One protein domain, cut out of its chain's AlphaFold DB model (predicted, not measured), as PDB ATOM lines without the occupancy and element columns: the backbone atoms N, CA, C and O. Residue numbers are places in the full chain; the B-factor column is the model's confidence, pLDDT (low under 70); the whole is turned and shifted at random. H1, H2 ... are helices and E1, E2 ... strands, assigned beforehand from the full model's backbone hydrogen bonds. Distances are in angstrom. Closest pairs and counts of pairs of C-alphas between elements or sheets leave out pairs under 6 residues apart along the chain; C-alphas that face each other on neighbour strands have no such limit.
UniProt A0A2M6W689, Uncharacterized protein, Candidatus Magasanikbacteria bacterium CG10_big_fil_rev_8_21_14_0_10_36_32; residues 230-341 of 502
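This is residues 230 to 341 of the 502 residues of an uncharacterized protein of Candidatus Magasanikbacteria bacterium CG10_big_fil_rev_8_21_14_0_10_36_32 (UniProt A0A2M6W689). A small twisted sheet of four strands is the middle layer of three, with H1 and H2 over one face and the long helix H4 over the other. H3 packs on H2 at a steep tilt and only grazes the sheet. The printed part has 112 residues, with four named helices and four named strands in the order H1 E1 E2 H2 H3 E3 E4 H4, of mixed class. The sheet runs E1 E2 E4 E3 and is mixed, with E2 and E4 parallel and the other two neighbour pairs antiparallel. The whole is compact and rounded, with a radius of gyration of the C-alphas of 12.8 A and spans of 35 by 33 by 27 A.

In the sheet, E1, residues 246 to 250, and E2, residues 255 to 259, form an antiparallel hairpin, with N 249 and O 256 within hydrogen-bond range at 2.9 A. E2 is parallel to E4, residues 310 to 314, with N 257 and O 311 at 2.8 A. E4 forms an antiparallel hairpin with E3, residues 295 to 298, with N 298 and O 310 at 2.8 A. From edge to edge the strands' lines turn by 68 degrees. H4, residues 322 to 341, is on the sheet at a height of 8.7 A, over E4 and E3; its closest C-alphas to E3 are those of Glu 331 and Thr 297, 5.7 A apart. H2, residues 262 to 277, is on the opposite face at a height of 10.2 A; the closest C-alphas of H2 and E4 are those of Tyr 265 and Lys 314, 6.0 A apart. H1, residues 230 to 238, is on the same face as H2 at a height of 9.3 A and runs across the strands, at 79 degrees to E2 on the local plane. H1 and H2 only just touch, with 3 pairs of C-alphas within 8 A, the closest being Phe 238 and Ala 271 at 6.2 A. H3, residues 283 to 292, touches H2, which touches it with residues 265 to 270 alone, at a steep tilt of 64 degrees, opposite ways; the closest C-alphas of the two are those of Glu 266 and Ala 290, 5.9 A apart. H3 and H4 are apart. In H1, H2, H3 and H4 every O i to N i+4 pair is within hydrogen-bond range.

H1 begins at C-alpha 230, (23.978, -32.704, -26.484). H2 is 22.6 A long, H3 14.3 A and E4 13.4 A. H4, the longest helix, is 28.1 A long and ends at C-alpha 341, (25.850, -3.916, -19.300).

The two C-alphas farthest apart are those of Gln 279 and Asp 322, 36.6 A. The printed part has no cut. The link from E3 to E4, of 11 residues, is long. The mean pLDDT of the printed part is 93.9, and no printed residue is under 70.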
ATOM      1  N   ASP A 230      23.607 -33.531 -27.633       98.56
ATOM      2  CA  ASP A 230      23.978 -32.704 -26.484       98.56
ATOM      3  C   ASP A 230      25.359 -33.088 -25.923       98.56
ATOM      4  O   ASP A 230      26.098 -32.222 -25.445       98.56
ATOM      5  N   ALA A 231      25.752 -34.362 -26.026       98.56
ATOM      6  CA  ALA A 231      27.070 -34.819 -25.592       98.56
ATOM      7  C   ALA A 231      28.201 -34.296 -26.495       98.56
ATOM      8  O   ALA A 231      29.292 -34.006 -26.000       98.56
ATOM      9  N   GLU A 232      27.943 -34.135 -27.798       98.56
ATOM     10  CA  GLU A 232      28.908 -33.561 -28.745       98.56
ATOM     11  C   GLU A 232      29.103 -32.062 -28.499       98.56
ATOM     12  O   GLU A 232      30.237 -31.583 -28.505       98.56
ATOM     13  N   ILE A 233      28.024 -31.324 -28.211       98.56
ATOM     14  CA  ILE A 233      28.123 -29.905 -27.835       98.56
ATOM     15  C   ILE A 233      28.914 -29.754 -26.529       98.56
ATOM     16  O   ILE A 233      29.788 -28.892 -26.444       98.56
ATOM     17  N   TYR A 234      28.656 -30.594 -25.519       98.69
ATOM     18  CA  TYR A 234      29.435 -30.584 -24.276       98.69
ATOM     19  C   TYR A 234      30.931 -30.822 -24.539       98.69
ATOM     20  O   TYR A 234      31.776 -30.065 -24.056       98.69
ATOM     21  N   GLU A 235      31.270 -31.833 -25.348       98.56
ATOM     22  CA  GLU A 235      32.658 -32.121 -25.727       98.56
ATOM     23  C   GLU A 235      33.300 -30.947 -26.473       98.56
ATOM     24  O   GLU A 235      34.453 -30.614 -26.212       98.56
ATOM     25  N   LEU A 236      32.557 -30.269 -27.346       98.19
ATOM     26  CA  LEU A 236      33.039 -29.091 -28.061       98.19
ATOM     27  C   LEU A 236      33.321 -27.908 -27.120       98.19
ATOM     28  O   LEU A 236      34.290 -27.175 -27.321       98.19
ATOM     29  N   LEU A 237      32.486 -27.714 -26.095       98.19
ATOM     30  CA  LEU A 237      32.609 -26.605 -25.147       98.19
ATOM     31  C   LEU A 237      33.752 -26.792 -24.142       98.19
ATOM     32  O   LEU A 237      34.352 -25.793 -23.734       98.19
ATOM     33  N   PHE A 238      34.050 -28.038 -23.749       97.94
ATOM     34  CA  PHE A 238      34.976 -28.333 -22.647       97.94
ATOM     35  C   PHE A 238      36.104 -29.318 -22.986       97.94
ATOM     36  O   PHE A 238      36.940 -29.603 -22.132       97.94
ATOM     37  N   GLY A 239      36.165 -29.826 -24.216       97.69
ATOM     38  CA  GLY A 239      37.246 -30.682 -24.715       97.69
ATOM     39  C   GLY A 239      37.227 -32.124 -24.203       97.69
ATOM     40  O   GLY A 239      38.196 -32.854 -24.412       97.69
ATOM     41  N   GLN A 240      36.155 -32.543 -23.529       97.69
ATOM     42  CA  GLN A 240      35.992 -33.899 -23.011       97.69
ATOM     43  C   GLN A 240      34.533 -34.341 -23.134       97.69
ATOM     44  O   GLN A 240      33.630 -33.565 -22.841       97.69
ATOM     45  N   LYS A 241      34.296 -35.603 -23.509       98.44
ATOM     46  CA  LYS A 241      32.955 -36.207 -23.464       98.44
ATOM     47  C   LYS A 241      32.393 -36.223 -22.040       98.44
ATOM     48  O   LYS A 241      33.162 -36.507 -21.113       98.44
ATOM     49  N   PRO A 242      31.079 -35.991 -21.866       98.50
ATOM     50  CA  PRO A 242      30.470 -36.111 -20.553       98.50
ATOM     51  C   PRO A 242      30.492 -37.573 -20.096       98.50
ATOM     52  O   PRO A 242      30.402 -38.500 -20.910       98.50
ATOM     53  N   LYS A 243      30.644 -37.788 -18.790       98.44
ATOM     54  CA  LYS A 243      30.531 -39.113 -18.171       98.44
ATOM     55  C   LYS A 243      29.072 -39.538 -18.046       98.44
ATOM     56  O   LYS A 243      28.765 -40.721 -18.200       98.44
ATOM     57  N   GLY A 244      28.199 -38.585 -17.738       97.62
ATOM     58  CA  GLY A 244      26.775 -38.780 -17.555       97.62
ATOM     59  C   GLY A 244      25.936 -38.233 -18.698       97.62
ATOM     60  O   GLY A 244      26.407 -37.933 -19.795       97.62
ATOM     61  N   LYS A 245      24.636 -38.123 -18.420       98.31
ATOM     62  CA  LYS A 245      23.683 -37.512 -19.339       98.31
ATOM     63  C   LYS A 245      23.786 -35.993 -19.253       98.31
ATOM     64  O   LYS A 245      23.747 -35.426 -18.161       98.31
ATOM     65  N   VAL A 246      23.848 -35.361 -20.419       98.50
ATOM     66  CA  VAL A 246      23.749 -33.911 -20.589       98.50
ATOM     67  C   VAL A 246      22.476 -33.617 -21.364       98.50
ATOM     68  O   VAL A 246      22.155 -34.334 -22.311       98.50
ATOM     69  N   GLN A 247      21.746 -32.587 -20.948       98.44
ATOM     70  CA  GLN A 247      20.654 -32.017 -21.735       98.44
ATOM     71  C   GLN A 247      20.956 -30.551 -22.010       98.44
ATOM     72  O   GLN A 247      21.359 -29.832 -21.098       98.44
ATOM     73  N   ILE A 248      20.740 -30.100 -23.240       98.25
ATOM     74  CA  ILE A 248      20.962 -28.705 -23.618       98.25
ATOM     75  C   ILE A 248      19.647 -28.063 -24.029       98.25
ATOM     76  O   ILE A 248      18.997 -28.478 -24.994       98.25
ATOM     77  N   VAL A 249      19.284 -27.012 -23.297       97.19
ATOM     78  CA  VAL A 249      18.158 -26.134 -23.611       97.19
ATOM     79  C   VAL A 249      18.706 -24.876 -24.282       97.19
ATOM     80  O   VAL A 249      19.561 -24.181 -23.732       97.19
ATOM     81  N   GLU A 250      18.240 -24.605 -25.498       97.62
ATOM     82  CA  GLU A 250      18.561 -23.378 -26.227       97.62
ATOM     83  C   GLU A 250      17.704 -22.225 -25.692       97.62
ATOM     84  O   GLU A 250      16.476 -22.318 -25.671       97.62
ATOM     85  N   GLY A 251      18.362 -21.153 -25.261       96.81
ATOM     86  CA  GLY A 251      17.746 -19.883 -24.887       96.81
ATOM     87  C   GLY A 251      18.001 -18.785 -25.930       96.81
ATOM     88  O   GLY A 251      18.751 -18.985 -26.887       96.81
ATOM     89  N   PRO A 252      17.437 -17.578 -25.740       96.94
ATOM     90  CA  PRO A 252      17.582 -16.456 -26.670       96.94
ATOM     91  C   PRO A 252      19.034 -15.991 -26.840       96.94
ATOM     92  O   PRO A 252      19.402 -15.547 -27.922       96.94
ATOM     93  N   LEU A 253      19.875 -16.088 -25.809       96.94
ATOM     94  CA  LEU A 253      21.312 -15.784 -25.902       96.94
ATOM     95  C   LEU A 253      22.196 -16.814 -25.196       96.94
ATOM     96  O   LEU A 253      23.394 -16.573 -25.047       96.94
ATOM     97  N   THR A 254      21.617 -17.921 -24.732       98.25
ATOM     98  CA  THR A 254      22.299 -18.885 -23.868       98.25
ATOM     99  C   THR A 254      22.150 -20.317 -24.357       98.25
ATOM    100  O   THR A 254      21.111 -20.701 -24.881       98.25
ATOM    101  N   LEU A 255      23.165 -21.139 -24.103       98.44
ATOM    102  CA  LEU A 255      23.036 -22.592 -24.047       98.44
ATOM    103  C   LEU A 255      22.987 -23.004 -22.577       98.44
ATOM    104  O   LEU A 255      23.951 -22.783 -21.844       98.44
ATOM    105  N   HIS A 256      21.870 -23.579 -22.147       98.50
ATOM    106  CA  HIS A 256      21.691 -24.058 -20.784       98.50
ATOM    107  C   HIS A 256      21.953 -25.561 -20.705       98.50
ATOM    108  O   HIS A 256      21.177 -26.365 -21.220       98.50
ATOM    109  N   LEU A 257      23.070 -25.925 -20.083       98.62
ATOM    110  CA  LEU A 257      23.546 -27.290 -19.927       98.62
ATOM    111  C   LEU A 257      23.081 -27.842 -18.587       98.62
ATOM    112  O   LEU A 257      23.529 -27.393 -17.537       98.62
ATOM    113  N   ARG A 258      22.255 -28.877 -18.634       98.50
ATOM    114  CA  ARG A 258      21.799 -29.620 -17.465       98.50
ATOM    115  C   ARG A 258      22.646 -30.873 -17.324       98.50
ATOM    116  O   ARG A 258      22.590 -31.762 -18.177       98.50
ATOM    117  N   LEU A 259      23.452 -30.921 -16.271       98.62
ATOM    118  CA  LEU A 259      24.444 -31.962 -16.028       98.62
ATOM    119  C   LEU A 259      23.944 -32.864 -14.902       98.62
ATOM    120  O   LEU A 259      23.871 -32.435 -13.752       98.62
ATOM    121  N   LEU A 260      23.574 -34.103 -15.241       98.25
ATOM    122  CA  LEU A 260      23.051 -35.071 -14.267       98.25
ATOM    123  C   LEU A 260      24.159 -35.785 -13.483       98.25
ATOM    124  O   LEU A 260      23.896 -36.415 -12.459       98.25
ATOM    125  N   ASP A 261      25.396 -35.714 -13.973       98.44
ATOM    126  CA  ASP A 261      26.565 -36.252 -13.295       98.44
ATOM    127  C   ASP A 261      27.353 -35.131 -12.614       98.44
ATOM    128  O   ASP A 261      27.656 -34.087 -13.200       98.44
ATOM    129  N   LYS A 262      27.679 -35.352 -11.339       97.69
ATOM    130  CA  LYS A 262      28.380 -34.366 -10.516       97.69
ATOM    131  C   LYS A 262      29.798 -34.094 -11.031       97.69
ATOM    132  O   LYS A 262      30.244 -32.948 -10.957       97.69
ATOM    133  N   ASP A 263      30.496 -35.104 -11.548       98.19
ATOM    134  CA  ASP A 263      31.857 -34.928 -12.054       98.19
ATOM    135  C   ASP A 263      31.856 -34.089 -13.337       98.19
ATOM    136  O   ASP A 263      32.788 -33.313 -13.550       98.19
ATOM    137  N   ASP A 264      30.818 -34.202 -14.172       98.69
ATOM    138  CA  ASP A 264      30.654 -33.345 -15.353       98.69
ATOM    139  C   ASP A 264      30.420 -31.878 -14.959       98.69
ATOM    140  O   ASP A 264      31.005 -30.970 -15.559       98.69
ATOM    141  N   TYR A 265      29.636 -31.621 -13.904       98.56
ATOM    142  CA  TYR A 265      29.458 -30.265 -13.365       98.56
ATOM    143  C   TYR A 265      30.771 -29.696 -12.803       98.56
ATOM    144  O   TYR A 265      31.169 -28.584 -13.153       98.56
ATOM    145  N   GLU A 266      31.509 -30.471 -12.000       97.94
ATOM    146  CA  GLU A 266      32.827 -30.063 -11.488       97.94
ATOM    147  C   GLU A 266      33.840 -29.814 -12.616       97.94
ATOM    148  O   GLU A 266      34.592 -28.834 -12.579       97.94
ATOM    149  N   HIS A 267      33.854 -30.672 -13.638       98.25
ATOM    150  CA  HIS A 267      34.698 -30.502 -14.818       98.25
ATOM    151  C   HIS A 267      34.358 -29.212 -15.573       98.25
ATOM    152  O   HIS A 267      35.260 -28.448 -15.913       98.25
ATOM    153  N   THR A 268      33.070 -28.935 -15.773       98.19
ATOM    154  CA  THR A 268      32.577 -27.719 -16.434       98.19
ATOM    155  C   THR A 268      33.039 -26.456 -15.708       98.19
ATOM    156  O   THR A 268      33.616 -25.555 -16.324       98.19
ATOM    157  N   LEU A 269      32.867 -26.414 -14.381       97.06
ATOM    158  CA  LEU A 269      33.335 -25.305 -13.545       97.06
ATOM    159  C   LEU A 269      34.845 -25.108 -13.661       97.06
ATOM    160  O   LEU A 269      35.318 -23.979 -13.811       97.06
ATOM    161  N   ARG A 270      35.608 -26.203 -13.610       97.00
ATOM    162  CA  ARG A 270      37.064 -26.167 -13.747       97.00
ATOM    163  C   ARG A 270      37.487 -25.636 -15.105       97.00
ATOM    164  O   ARG A 270      38.264 -24.692 -15.147       97.00
ATOM    165  N   ALA A 271      36.954 -26.189 -16.192       96.38
ATOM    166  CA  ALA A 271      37.297 -25.779 -17.548       96.38
ATOM    167  C   ALA A 271      37.026 -24.280 -17.764       96.38
ATOM    168  O   ALA A 271      37.901 -23.554 -18.237       96.38
ATOM    169  N   ALA A 272      35.858 -23.786 -17.342       94.69
ATOM    170  CA  ALA A 272      35.512 -22.370 -17.454       94.69
ATOM    171  C   ALA A 272      36.419 -21.462 -16.601       94.69
ATOM    172  O   ALA A 272      36.835 -20.383 -17.043       94.69
ATOM    173  N   THR A 273      36.754 -21.894 -15.382       88.38
ATOM    174  CA  THR A 273      37.626 -21.148 -14.461       88.38
ATOM    175  C   THR A 273      39.066 -21.101 -14.984       88.38
ATOM    176  O   THR A 273      39.674 -20.027 -15.030       88.38
ATOM    177  N   ASP A 274      39.577 -22.228 -15.479       91.12
ATOM    178  CA  ASP A 274      40.922 -22.354 -16.042       91.12
ATOM    179  C   ASP A 274      41.077 -21.507 -17.309       91.12
ATOM    180  O   ASP A 274      42.076 -20.805 -17.463       91.12
ATOM    181  N   LEU A 275      40.068 -21.486 -18.188       87.75
ATOM    182  CA  LEU A 275      40.046 -20.611 -19.367       87.75
ATOM    183  C   LEU A 275      40.006 -19.125 -18.983       87.75
ATOM    184  O   LEU A 275      40.687 -18.297 -19.595       87.75
ATOM    185  N   THR A 276      39.236 -18.779 -17.950       81.81
ATOM    186  CA  THR A 276      39.127 -17.398 -17.460       81.81
ATOM    187  C   THR A 276      40.468 -16.901 -16.921       81.81
ATOM    188  O   THR A 276      40.948 -15.828 -17.306       81.81
ATOM    189  N   HIS A 277      41.112 -17.695 -16.065       77.44
ATOM    190  CA  HIS A 277      42.337 -17.287 -15.382       77.44
ATOM    191  C   HIS A 277      43.617 -17.651 -16.132       77.44
ATOM    192  O   HIS A 277      44.661 -17.089 -15.828       77.44
ATOM    193  N   GLY A 278      43.568 -18.530 -17.131       81.94
ATOM    194  CA  GLY A 278      44.758 -19.027 -17.826       81.94
ATOM    195  C   GLY A 278      45.686 -19.865 -16.939       81.94
ATOM    196  O   GLY A 278      46.869 -19.981 -17.246       81.94
ATOM    197  N   GLN A 279      45.179 -20.408 -15.830       80.56
ATOM    198  CA  GLN A 279      45.917 -21.257 -14.892       80.56
ATOM    199  C   GLN A 279      44.993 -22.338 -14.336       80.56
ATOM    200  O   GLN A 279      43.788 -22.123 -14.243       80.56
ATOM    201  N   GLN A 280      45.566 -23.475 -13.943       87.69
ATOM    202  CA  GLN A 280      44.804 -24.588 -13.385       87.69
ATOM    203  C   GLN A 280      44.235 -24.236 -12.005       87.69
ATOM    204  O   GLN A 280      44.961 -23.826 -11.096       87.69
ATOM    205  N   SER A 281      42.936 -24.442 -11.840       85.69
ATOM    206  CA  SER A 281      42.208 -24.201 -10.598       85.69
ATOM    207  C   SER A 281      42.462 -25.302  -9.575       85.69
ATOM    208  O   SER A 281      42.600 -26.479  -9.913       85.69
ATOM    209  N   SER A 282      42.473 -24.923  -8.295       90.38
ATOM    210  CA  SER A 282      42.566 -25.872  -7.183       90.38
ATOM    211  C   SER A 282      41.325 -26.766  -7.112       90.38
ATOM    212  O   SER A 282      40.200 -26.268  -7.140       90.38
ATOM    213  N   ASP A 283      41.528 -28.073  -6.924       92.38
ATOM    214  CA  ASP A 283      40.442 -29.046  -6.747       92.38
ATOM    215  C   ASP A 283      39.496 -28.668  -5.609       92.38
ATOM    216  O   ASP A 283      38.281 -28.727  -5.765       92.38
ATOM    217  N   THR A 284      40.046 -28.206  -4.485       88.06
ATOM    218  CA  THR A 284      39.260 -27.800  -3.315       88.06
ATOM    219  C   THR A 284      38.371 -26.594  -3.614       88.06
ATOM    220  O   THR A 284      37.240 -26.534  -3.137       88.06
ATOM    221  N   TYR A 285      38.853 -25.641  -4.419       84.00
ATOM    222  CA  TYR A 285      38.051 -24.491  -4.835       84.00
ATOM    223  C   TYR A 285      36.888 -24.923  -5.735       84.00
ATOM    224  O   TYR A 285      35.751 -24.524  -5.490       84.00
ATOM    225  N   ILE A 286      37.154 -25.782  -6.725       93.69
ATOM    226  CA  ILE A 286      36.126 -26.286  -7.644       93.69
ATOM    227  C   ILE A 286      35.071 -27.112  -6.905       93.69
ATOM    228  O   ILE A 286      33.883 -26.875  -7.099       93.69
ATOM    229  N   GLN A 287      35.480 -28.007  -6.005       92.00
ATOM    230  CA  GLN A 287      34.552 -28.786  -5.177       92.00
ATOM    231  C   GLN A 287      33.677 -27.880  -4.309       92.00
ATOM    232  O   GLN A 287      32.459 -28.036  -4.283       92.00
ATOM    233  N   MET A 288      34.275 -26.876  -3.656       89.19
ATOM    234  CA  MET A 288      33.524 -25.900  -2.865       89.19
ATOM    235  C   MET A 288      32.503 -25.137  -3.725       89.19
ATOM    236  O   MET A 288      31.373 -24.931  -3.285       89.19
ATOM    237  N   MET A 289      32.882 -24.702  -4.930       86.50
ATOM    238  CA  MET A 289      31.967 -24.032  -5.862       86.50
ATOM    239  C   MET A 289      30.833 -24.968  -6.291       86.50
ATOM    240  O   MET A 289      29.669 -24.575  -6.246       86.50
ATOM    241  N   ALA A 290      31.155 -26.215  -6.638       93.62
ATOM    242  CA  ALA A 290      30.184 -27.215  -7.066       93.62
ATOM    243  C   ALA A 290      29.169 -27.573  -5.970       93.62
ATOM    244  O   ALA A 290      28.001 -27.844  -6.251       93.62
ATOM    245  N   GLU A 291      29.597 -27.566  -4.709       91.44
ATOM    246  CA  GLU A 291      28.728 -27.793  -3.553       91.44
ATOM    247  C   GLU A 291      27.802 -26.608  -3.272       91.44
ATOM    248  O   GLU A 291      26.646 -26.820  -2.915       91.44
ATOM    249  N   LYS A 292      28.294 -25.376  -3.446       84.44
ATOM    250  CA  LYS A 292      27.560 -24.142  -3.119       84.44
ATOM    251  C   LYS A 292      26.629 -23.641  -4.215       84.44
ATOM    252  O   LYS A 292      25.828 -22.756  -3.949       84.44
ATOM    253  N   THR A 293      26.768 -24.155  -5.431       88.38
ATOM    254  CA  THR A 293      26.001 -23.691  -6.589       88.38
ATOM    255  C   THR A 293      25.169 -24.825  -7.169       88.38
ATOM    256  O   THR A 293      25.601 -25.984  -7.206       88.38
ATOM    257  N   SER A 294      23.961 -24.479  -7.606       92.12
ATOM    258  CA  SER A 294      23.082 -25.361  -8.385       92.12
ATOM    259  C   SER A 294      23.034 -24.952  -9.857       92.12
ATOM    260  O   SER A 294      22.781 -25.799 -10.706       92.12
ATOM    261  N   GLY A 295      23.338 -23.687 -10.154       94.62
ATOM    262  CA  GLY A 295      23.532 -23.145 -11.491       94.62
ATOM    263  C   GLY A 295      24.675 -22.132 -11.501       94.62
ATOM    264  O   GLY A 295      25.058 -21.617 -10.447       94.62
ATOM    265  N   VAL A 296      25.256 -21.890 -12.676       94.38
ATOM    266  CA  VAL A 296      26.189 -20.784 -12.898       94.38
ATOM    267  C   VAL A 296      26.234 -20.367 -14.367       94.38
ATOM    268  O   VAL A 296      26.284 -21.202 -15.274       94.38
ATOM    269  N   THR A 297      26.316 -19.063 -14.613       96.50
ATOM    270  CA  THR A 297      26.688 -18.505 -15.919       96.50
ATOM    271  C   THR A 297      28.207 -18.496 -16.106       96.50
ATOM    272  O   THR A 297      28.954 -17.853 -15.364       96.50
ATOM    273  N   LEU A 298      28.692 -19.188 -17.135       96.31
ATOM    274  CA  LEU A 298      30.114 -19.342 -17.423       96.31
ATOM    275  C   LEU A 298      30.665 -18.138 -18.194       96.31
ATOM    276  O   LEU A 298      30.171 -17.751 -19.253       96.31
ATOM    277  N   ASN A 299      31.761 -17.568 -17.690       91.19
ATOM    278  CA  ASN A 299      32.419 -16.425 -18.328       91.19
ATOM    279  C   ASN A 299      33.143 -16.792 -19.627       91.19
ATOM    280  O   ASN A 299      33.207 -15.964 -20.536       91.19
ATOM    281  N   LYS A 300      33.726 -17.994 -19.679       95.12
ATOM    282  CA  LYS A 300      34.566 -18.480 -20.775       95.12
ATOM    283  C   LYS A 300      34.263 -19.936 -21.087       95.12
ATOM    284  O   LYS A 300      34.085 -20.731 -20.166       95.12
ATOM    285  N   VAL A 301      34.285 -20.268 -22.371       97.44
ATOM    286  CA  VAL A 301      34.238 -21.641 -22.901       97.44
ATOM    287  C   VAL A 301      35.225 -21.780 -24.066       97.44
ATOM    288  O   VAL A 301      35.836 -20.795 -24.480       97.44
ATOM    289  N   MET A 302      35.438 -22.991 -24.592       96.75
ATOM    290  CA  MET A 302      36.396 -23.192 -25.695       96.75
ATOM    291  C   MET A 302      35.982 -22.516 -27.010       96.75
ATOM    292  O   MET A 302      36.837 -22.301 -27.866       96.75
ATOM    293  N   ILE A 303      34.700 -22.168 -27.160       96.81
ATOM    294  CA  ILE A 303      34.141 -21.447 -28.311       96.81
ATOM    295  C   ILE A 303      33.980 -19.966 -27.929       96.81
ATOM    296  O   ILE A 303      32.998 -19.625 -27.265       96.81
ATOM    297  N   PRO A 304      34.899 -19.066 -28.328       94.69
ATOM    298  CA  PRO A 304      34.901 -17.680 -27.850       94.69
ATOM    299  C   PRO A 304      33.614 -16.909 -28.161       94.69
ATOM    300  O   PRO A 304      33.214 -16.017 -27.416       94.69
ATOM    301  N   GLU A 305      32.927 -17.251 -29.251       95.25
ATOM    302  CA  GLU A 305      31.652 -16.646 -29.633       95.25
ATOM    303  C   GLU A 305      30.559 -16.869 -28.576       95.25
ATOM    304  O   GLU A 305      29.669 -16.028 -28.440       95.25
ATOM    305  N   LEU A 306      30.659 -17.937 -27.778       96.88
ATOM    306  CA  LEU A 306      29.727 -18.287 -26.705       96.88
ATOM    307  C   LEU A 306      30.179 -17.835 -25.308       96.88
ATOM    308  O   LEU A 306      29.529 -18.167 -24.317       96.88
ATOM    309  N   ASP A 307      31.256 -17.055 -25.198       95.75
ATOM    310  CA  ASP A 307      31.667 -16.478 -23.915       95.75
ATOM    311  C   ASP A 307      30.513 -15.685 -23.277       95.75
ATOM    312  O   ASP A 307      29.879 -14.857 -23.944       95.75
ATOM    313  N   GLY A 308      30.246 -15.949 -21.992       95.12
ATOM    314  CA  GLY A 308      29.142 -15.342 -21.237       95.12
ATOM    315  C   GLY A 308      27.745 -15.864 -21.591       95.12
ATOM    316  O   GLY A 308      26.771 -15.356 -21.050       95.12
ATOM    317  N   SER A 309      27.646 -16.856 -22.478       97.81
ATOM    318  CA  SER A 309      26.389 -17.377 -23.034       97.81
ATOM    319  C   SER A 309      26.185 -18.866 -22.756       97.81
ATOM    320  O   SER A 309      25.376 -19.517 -23.410       97.81
ATOM    321  N   VAL A 310      26.913 -19.441 -21.806       98.56
ATOM    322  CA  VAL A 310      26.743 -20.841 -21.409       98.56
ATOM    323  C   VAL A 310      26.378 -20.875 -19.938       98.56
ATOM    324  O   VAL A 310      27.095 -20.310 -19.117       98.56
ATOM    325  N   ILE A 311      25.270 -21.528 -19.613       98.50
ATOM    326  CA  ILE A 311      24.826 -21.769 -18.240       98.50
ATOM    327  C   ILE A 311      25.054 -23.246 -17.945       98.50
ATOM    328  O   ILE A 311      24.700 -24.088 -18.767       98.50
ATOM    329  N   ALA A 312      25.621 -23.565 -16.789       98.56
ATOM    330  CA  ALA A 312      25.713 -24.932 -16.295       98.56
ATOM    331  C   ALA A 312      24.803 -25.100 -15.075       98.56
ATOM    332  O   ALA A 312      24.946 -24.357 -14.111       98.56
ATOM    333  N   GLU A 313      23.909 -26.085 -15.106       98.25
ATOM    334  CA  GLU A 313      23.053 -26.522 -14.000       98.25
ATOM    335  C   GLU A 313      23.504 -27.908 -13.527       98.25
ATOM    336  O   GLU A 313      23.680 -28.835 -14.323       98.25
ATOM    337  N   LYS A 314      23.639 -28.067 -12.211       98.06
ATOM    338  CA  LYS A 314      23.776 -29.363 -11.544       98.06
ATOM    339  C   LYS A 314      22.381 -29.967 -11.384       98.06
ATOM    340  O   LYS A 314      21.709 -29.737 -10.379       98.06
ATOM    341  N   ALA A 315      21.934 -30.704 -12.394       97.69
ATOM    342  CA  ALA A 315      20.566 -31.197 -12.478       97.69
ATOM    343  C   ALA A 315      20.371 -32.480 -11.658       97.69
ATOM    344  O   ALA A 315      21.117 -33.445 -11.792       97.69
ATOM    345  N   GLU A 316      19.319 -32.524 -10.840       95.81
ATOM    346  CA  GLU A 316      18.984 -33.714 -10.039       95.81
ATOM    347  C   GLU A 316      18.146 -34.745 -10.808       95.81
ATOM    348  O   GLU A 316      18.050 -35.907 -10.412       95.81
ATOM    349  N   SER A 317      17.503 -34.325 -11.902       95.81
ATOM    350  CA  SER A 317      16.618 -35.171 -12.702       95.81
ATOM    351  C   SER A 317      16.588 -34.731 -14.163       95.81
ATOM    352  O   SER A 317      16.932 -33.597 -14.492       95.81
ATOM    353  N   GLU A 318      16.135 -35.628 -15.038       95.25
ATOM    354  CA  GLU A 318      15.966 -35.333 -16.464       95.25
ATOM    355  C   GLU A 318      14.804 -34.373 -16.742       95.25
ATOM    356  O   GLU A 318      14.802 -33.689 -17.766       95.25
ATOM    357  N   ASP A 319      13.822 -34.301 -15.844       95.31
ATOM    358  CA  ASP A 319      12.629 -33.486 -16.037       95.31
ATOM    359  C   ASP A 319      12.955 -32.005 -15.830       95.31
ATOM    360  O   ASP A 319      13.611 -31.615 -14.860       95.31
ATOM    361  N   PHE A 320      12.485 -31.159 -16.748       93.75
ATOM    362  CA  PHE A 320      12.589 -29.705 -16.625       93.75
ATOM    363  C   PHE A 320      11.435 -29.177 -15.765       93.75
ATOM    364  O   PHE A 320      10.441 -28.651 -16.262       93.75
ATOM    365  N   ASN A 321      11.533 -29.435 -14.463       92.69
ATOM    366  CA  ASN A 321      10.528 -29.048 -13.480       92.69
ATOM    367  C   ASN A 321      10.642 -27.560 -13.083       92.69
ATOM    368  O   ASN A 321      11.530 -26.839 -13.537       92.69
ATOM    369  N   ASP A 322       9.752 -27.103 -12.199       89.69
ATOM    370  CA  ASP A 322       9.725 -25.709 -11.737       89.69
ATOM    371  C   ASP A 322      11.037 -25.264 -11.067       89.69
ATOM    372  O   ASP A 322      11.402 -24.094 -11.162       89.69
ATOM    373  N   THR A 323      11.760 -26.172 -10.401       86.94
ATOM    374  CA  THR A 323      13.064 -25.867  -9.793       86.94
ATOM    375  C   THR A 323      14.115 -25.615 -10.870       86.94
ATOM    376  O   THR A 323      14.775 -24.579 -10.832       86.94
ATOM    377  N   ALA A 324      14.218 -26.501 -11.865       91.81
ATOM    378  CA  ALA A 324      15.125 -26.326 -13.003       91.81
ATOM    379  C   ALA A 324      14.806 -25.041 -13.782       91.81
ATOM    380  O   ALA A 324      15.707 -24.289 -14.148       91.81
ATOM    381  N   LYS A 325      13.513 -24.729 -13.961       92.81
ATOM    382  CA  LYS A 325      13.078 -23.474 -14.584       92.81
ATOM    383  C   LYS A 325      13.516 -22.246 -13.781       92.81
ATOM    384  O   LYS A 325      14.008 -21.298 -14.375       92.81
ATOM    385  N   LYS A 326      13.370 -22.250 -12.452       84.81
ATOM    386  CA  LYS A 326      13.822 -21.128 -11.606       84.81
ATOM    387  C   LYS A 326      15.333 -20.929 -11.671       84.81
ATOM    388  O   LYS A 326      15.775 -19.789 -11.758       84.81
ATOM    389  N   ILE A 327      16.105 -22.019 -11.645       86.44
ATOM    390  CA  ILE A 327      17.565 -21.960 -11.796       86.44
ATOM    391  C   ILE A 327      17.915 -21.370 -13.164       86.44
ATOM    392  O   ILE A 327      18.707 -20.435 -13.240       86.44
ATOM    393  N   TYR A 328      17.276 -21.857 -14.231       94.56
ATOM    394  CA  TYR A 328      17.454 -21.312 -15.574       94.56
ATOM    395  C   TYR A 328      17.141 -19.815 -15.639       94.56
ATOM    396  O   TYR A 328      17.984 -19.050 -16.091       94.56
ATOM    397  N   ASP A 329      15.967 -19.392 -15.162       88.56
ATOM    398  CA  ASP A 329      15.540 -17.991 -15.207       88.56
ATOM    399  C   ASP A 329      16.521 -17.082 -14.428       88.56
ATOM    400  O   ASP A 329      16.847 -15.989 -14.898       88.56
ATOM    401  N   HIS A 330      17.034 -17.545 -13.277       87.00
ATOM    402  CA  HIS A 330      18.024 -16.830 -12.457       87.00
ATOM    403  C   HIS A 330      19.370 -16.672 -13.180       87.00
ATOM    404  O   HIS A 330      19.917 -15.572 -13.269       87.00
ATOM    405  N   GLU A 331      19.911 -17.759 -13.728       90.62
ATOM    406  CA  GLU A 331      21.196 -17.715 -14.430       90.62
ATOM    407  C   GLU A 331      21.097 -16.974 -15.769       90.62
ATOM    408  O   GLU A 331      21.971 -16.183 -16.118       90.62
ATOM    409  N   GLU A 332      19.999 -17.148 -16.504       94.69
ATOM    410  CA  GLU A 332      19.741 -16.396 -17.732       94.69
ATOM    411  C   GLU A 332      19.657 -14.894 -17.446       94.69
ATOM    412  O   GLU A 332      20.174 -14.095 -18.229       94.69
ATOM    413  N   GLN A 333      19.083 -14.487 -16.311       86.38
ATOM    414  CA  GLN A 333      19.092 -13.088 -15.892       86.38
ATOM    415  C   GLN A 333      20.518 -12.559 -15.684       86.38
ATOM    416  O   GLN A 333      20.809 -11.447 -16.134       86.38
ATOM    417  N   HIS A 334      21.426 -13.332 -15.074       85.75
ATOM    418  CA  HIS A 334      22.841 -12.945 -14.971       85.75
ATOM    419  C   HIS A 334      23.495 -12.814 -16.347       85.75
ATOM    420  O   HIS A 334      24.174 -11.818 -16.605       85.75
ATOM    421  N   ALA A 335      23.256 -13.772 -17.247       92.12
ATOM    422  CA  ALA A 335      23.779 -13.744 -18.612       92.12
ATOM    423  C   ALA A 335      23.271 -12.522 -19.401       92.12
ATOM    424  O   ALA A 335      24.073 -11.777 -19.970       92.12
ATOM    425  N   MET A 336      21.957 -12.268 -19.375       90.62
ATOM    426  CA  MET A 336      21.301 -11.097 -19.970       90.62
ATOM    427  C   MET A 336      21.904  -9.805 -19.416       90.62
ATOM    428  O   MET A 336      22.393  -8.970 -20.177       90.62
ATOM    429  N   LYS A 337      21.888  -9.636 -18.088       85.75
ATOM    430  CA  LYS A 337      22.350  -8.418 -17.412       85.75
ATOM    431  C   LYS A 337      23.796  -8.118 -17.775       85.75
ATOM    432  O   LYS A 337      24.089  -7.021 -18.245       85.75
ATOM    433  N   LYS A 338      24.672  -9.112 -17.631       87.50
ATOM    434  CA  LYS A 338      26.087  -8.984 -17.966       87.50
ATOM    435  C   LYS A 338      26.276  -8.603 -19.434       87.50
ATOM    436  O   LYS A 338      27.019  -7.668 -19.721       87.50
ATOM    437  N   PHE A 339      25.575  -9.272 -20.351       91.50
ATOM    438  CA  PHE A 339      25.633  -8.959 -21.777       91.50
ATOM    439  C   PHE A 339      25.219  -7.505 -22.063       91.50
ATOM    440  O   PHE A 339      25.963  -6.769 -22.713       91.50
ATOM    441  N   PHE A 340      24.062  -7.069 -21.553       87.62
ATOM    442  CA  PHE A 340      23.543  -5.720 -21.788       87.62
ATOM    443  C   PHE A 340      24.424  -4.635 -21.169       87.62
ATOM    444  O   PHE A 340      24.686  -3.626 -21.822       87.62
ATOM    445  N   GLU A 341      24.917  -4.839 -19.948       84.88
ATOM    446  CA  GLU A 341      25.850  -3.916 -19.300       84.88
ATOM    447  C   GLU A 341      27.155  -3.810 -20.095       84.88
ATOM    448  O   GLU A 341      27.571  -2.707 -20.450       84.88
TER     449      GLU A 341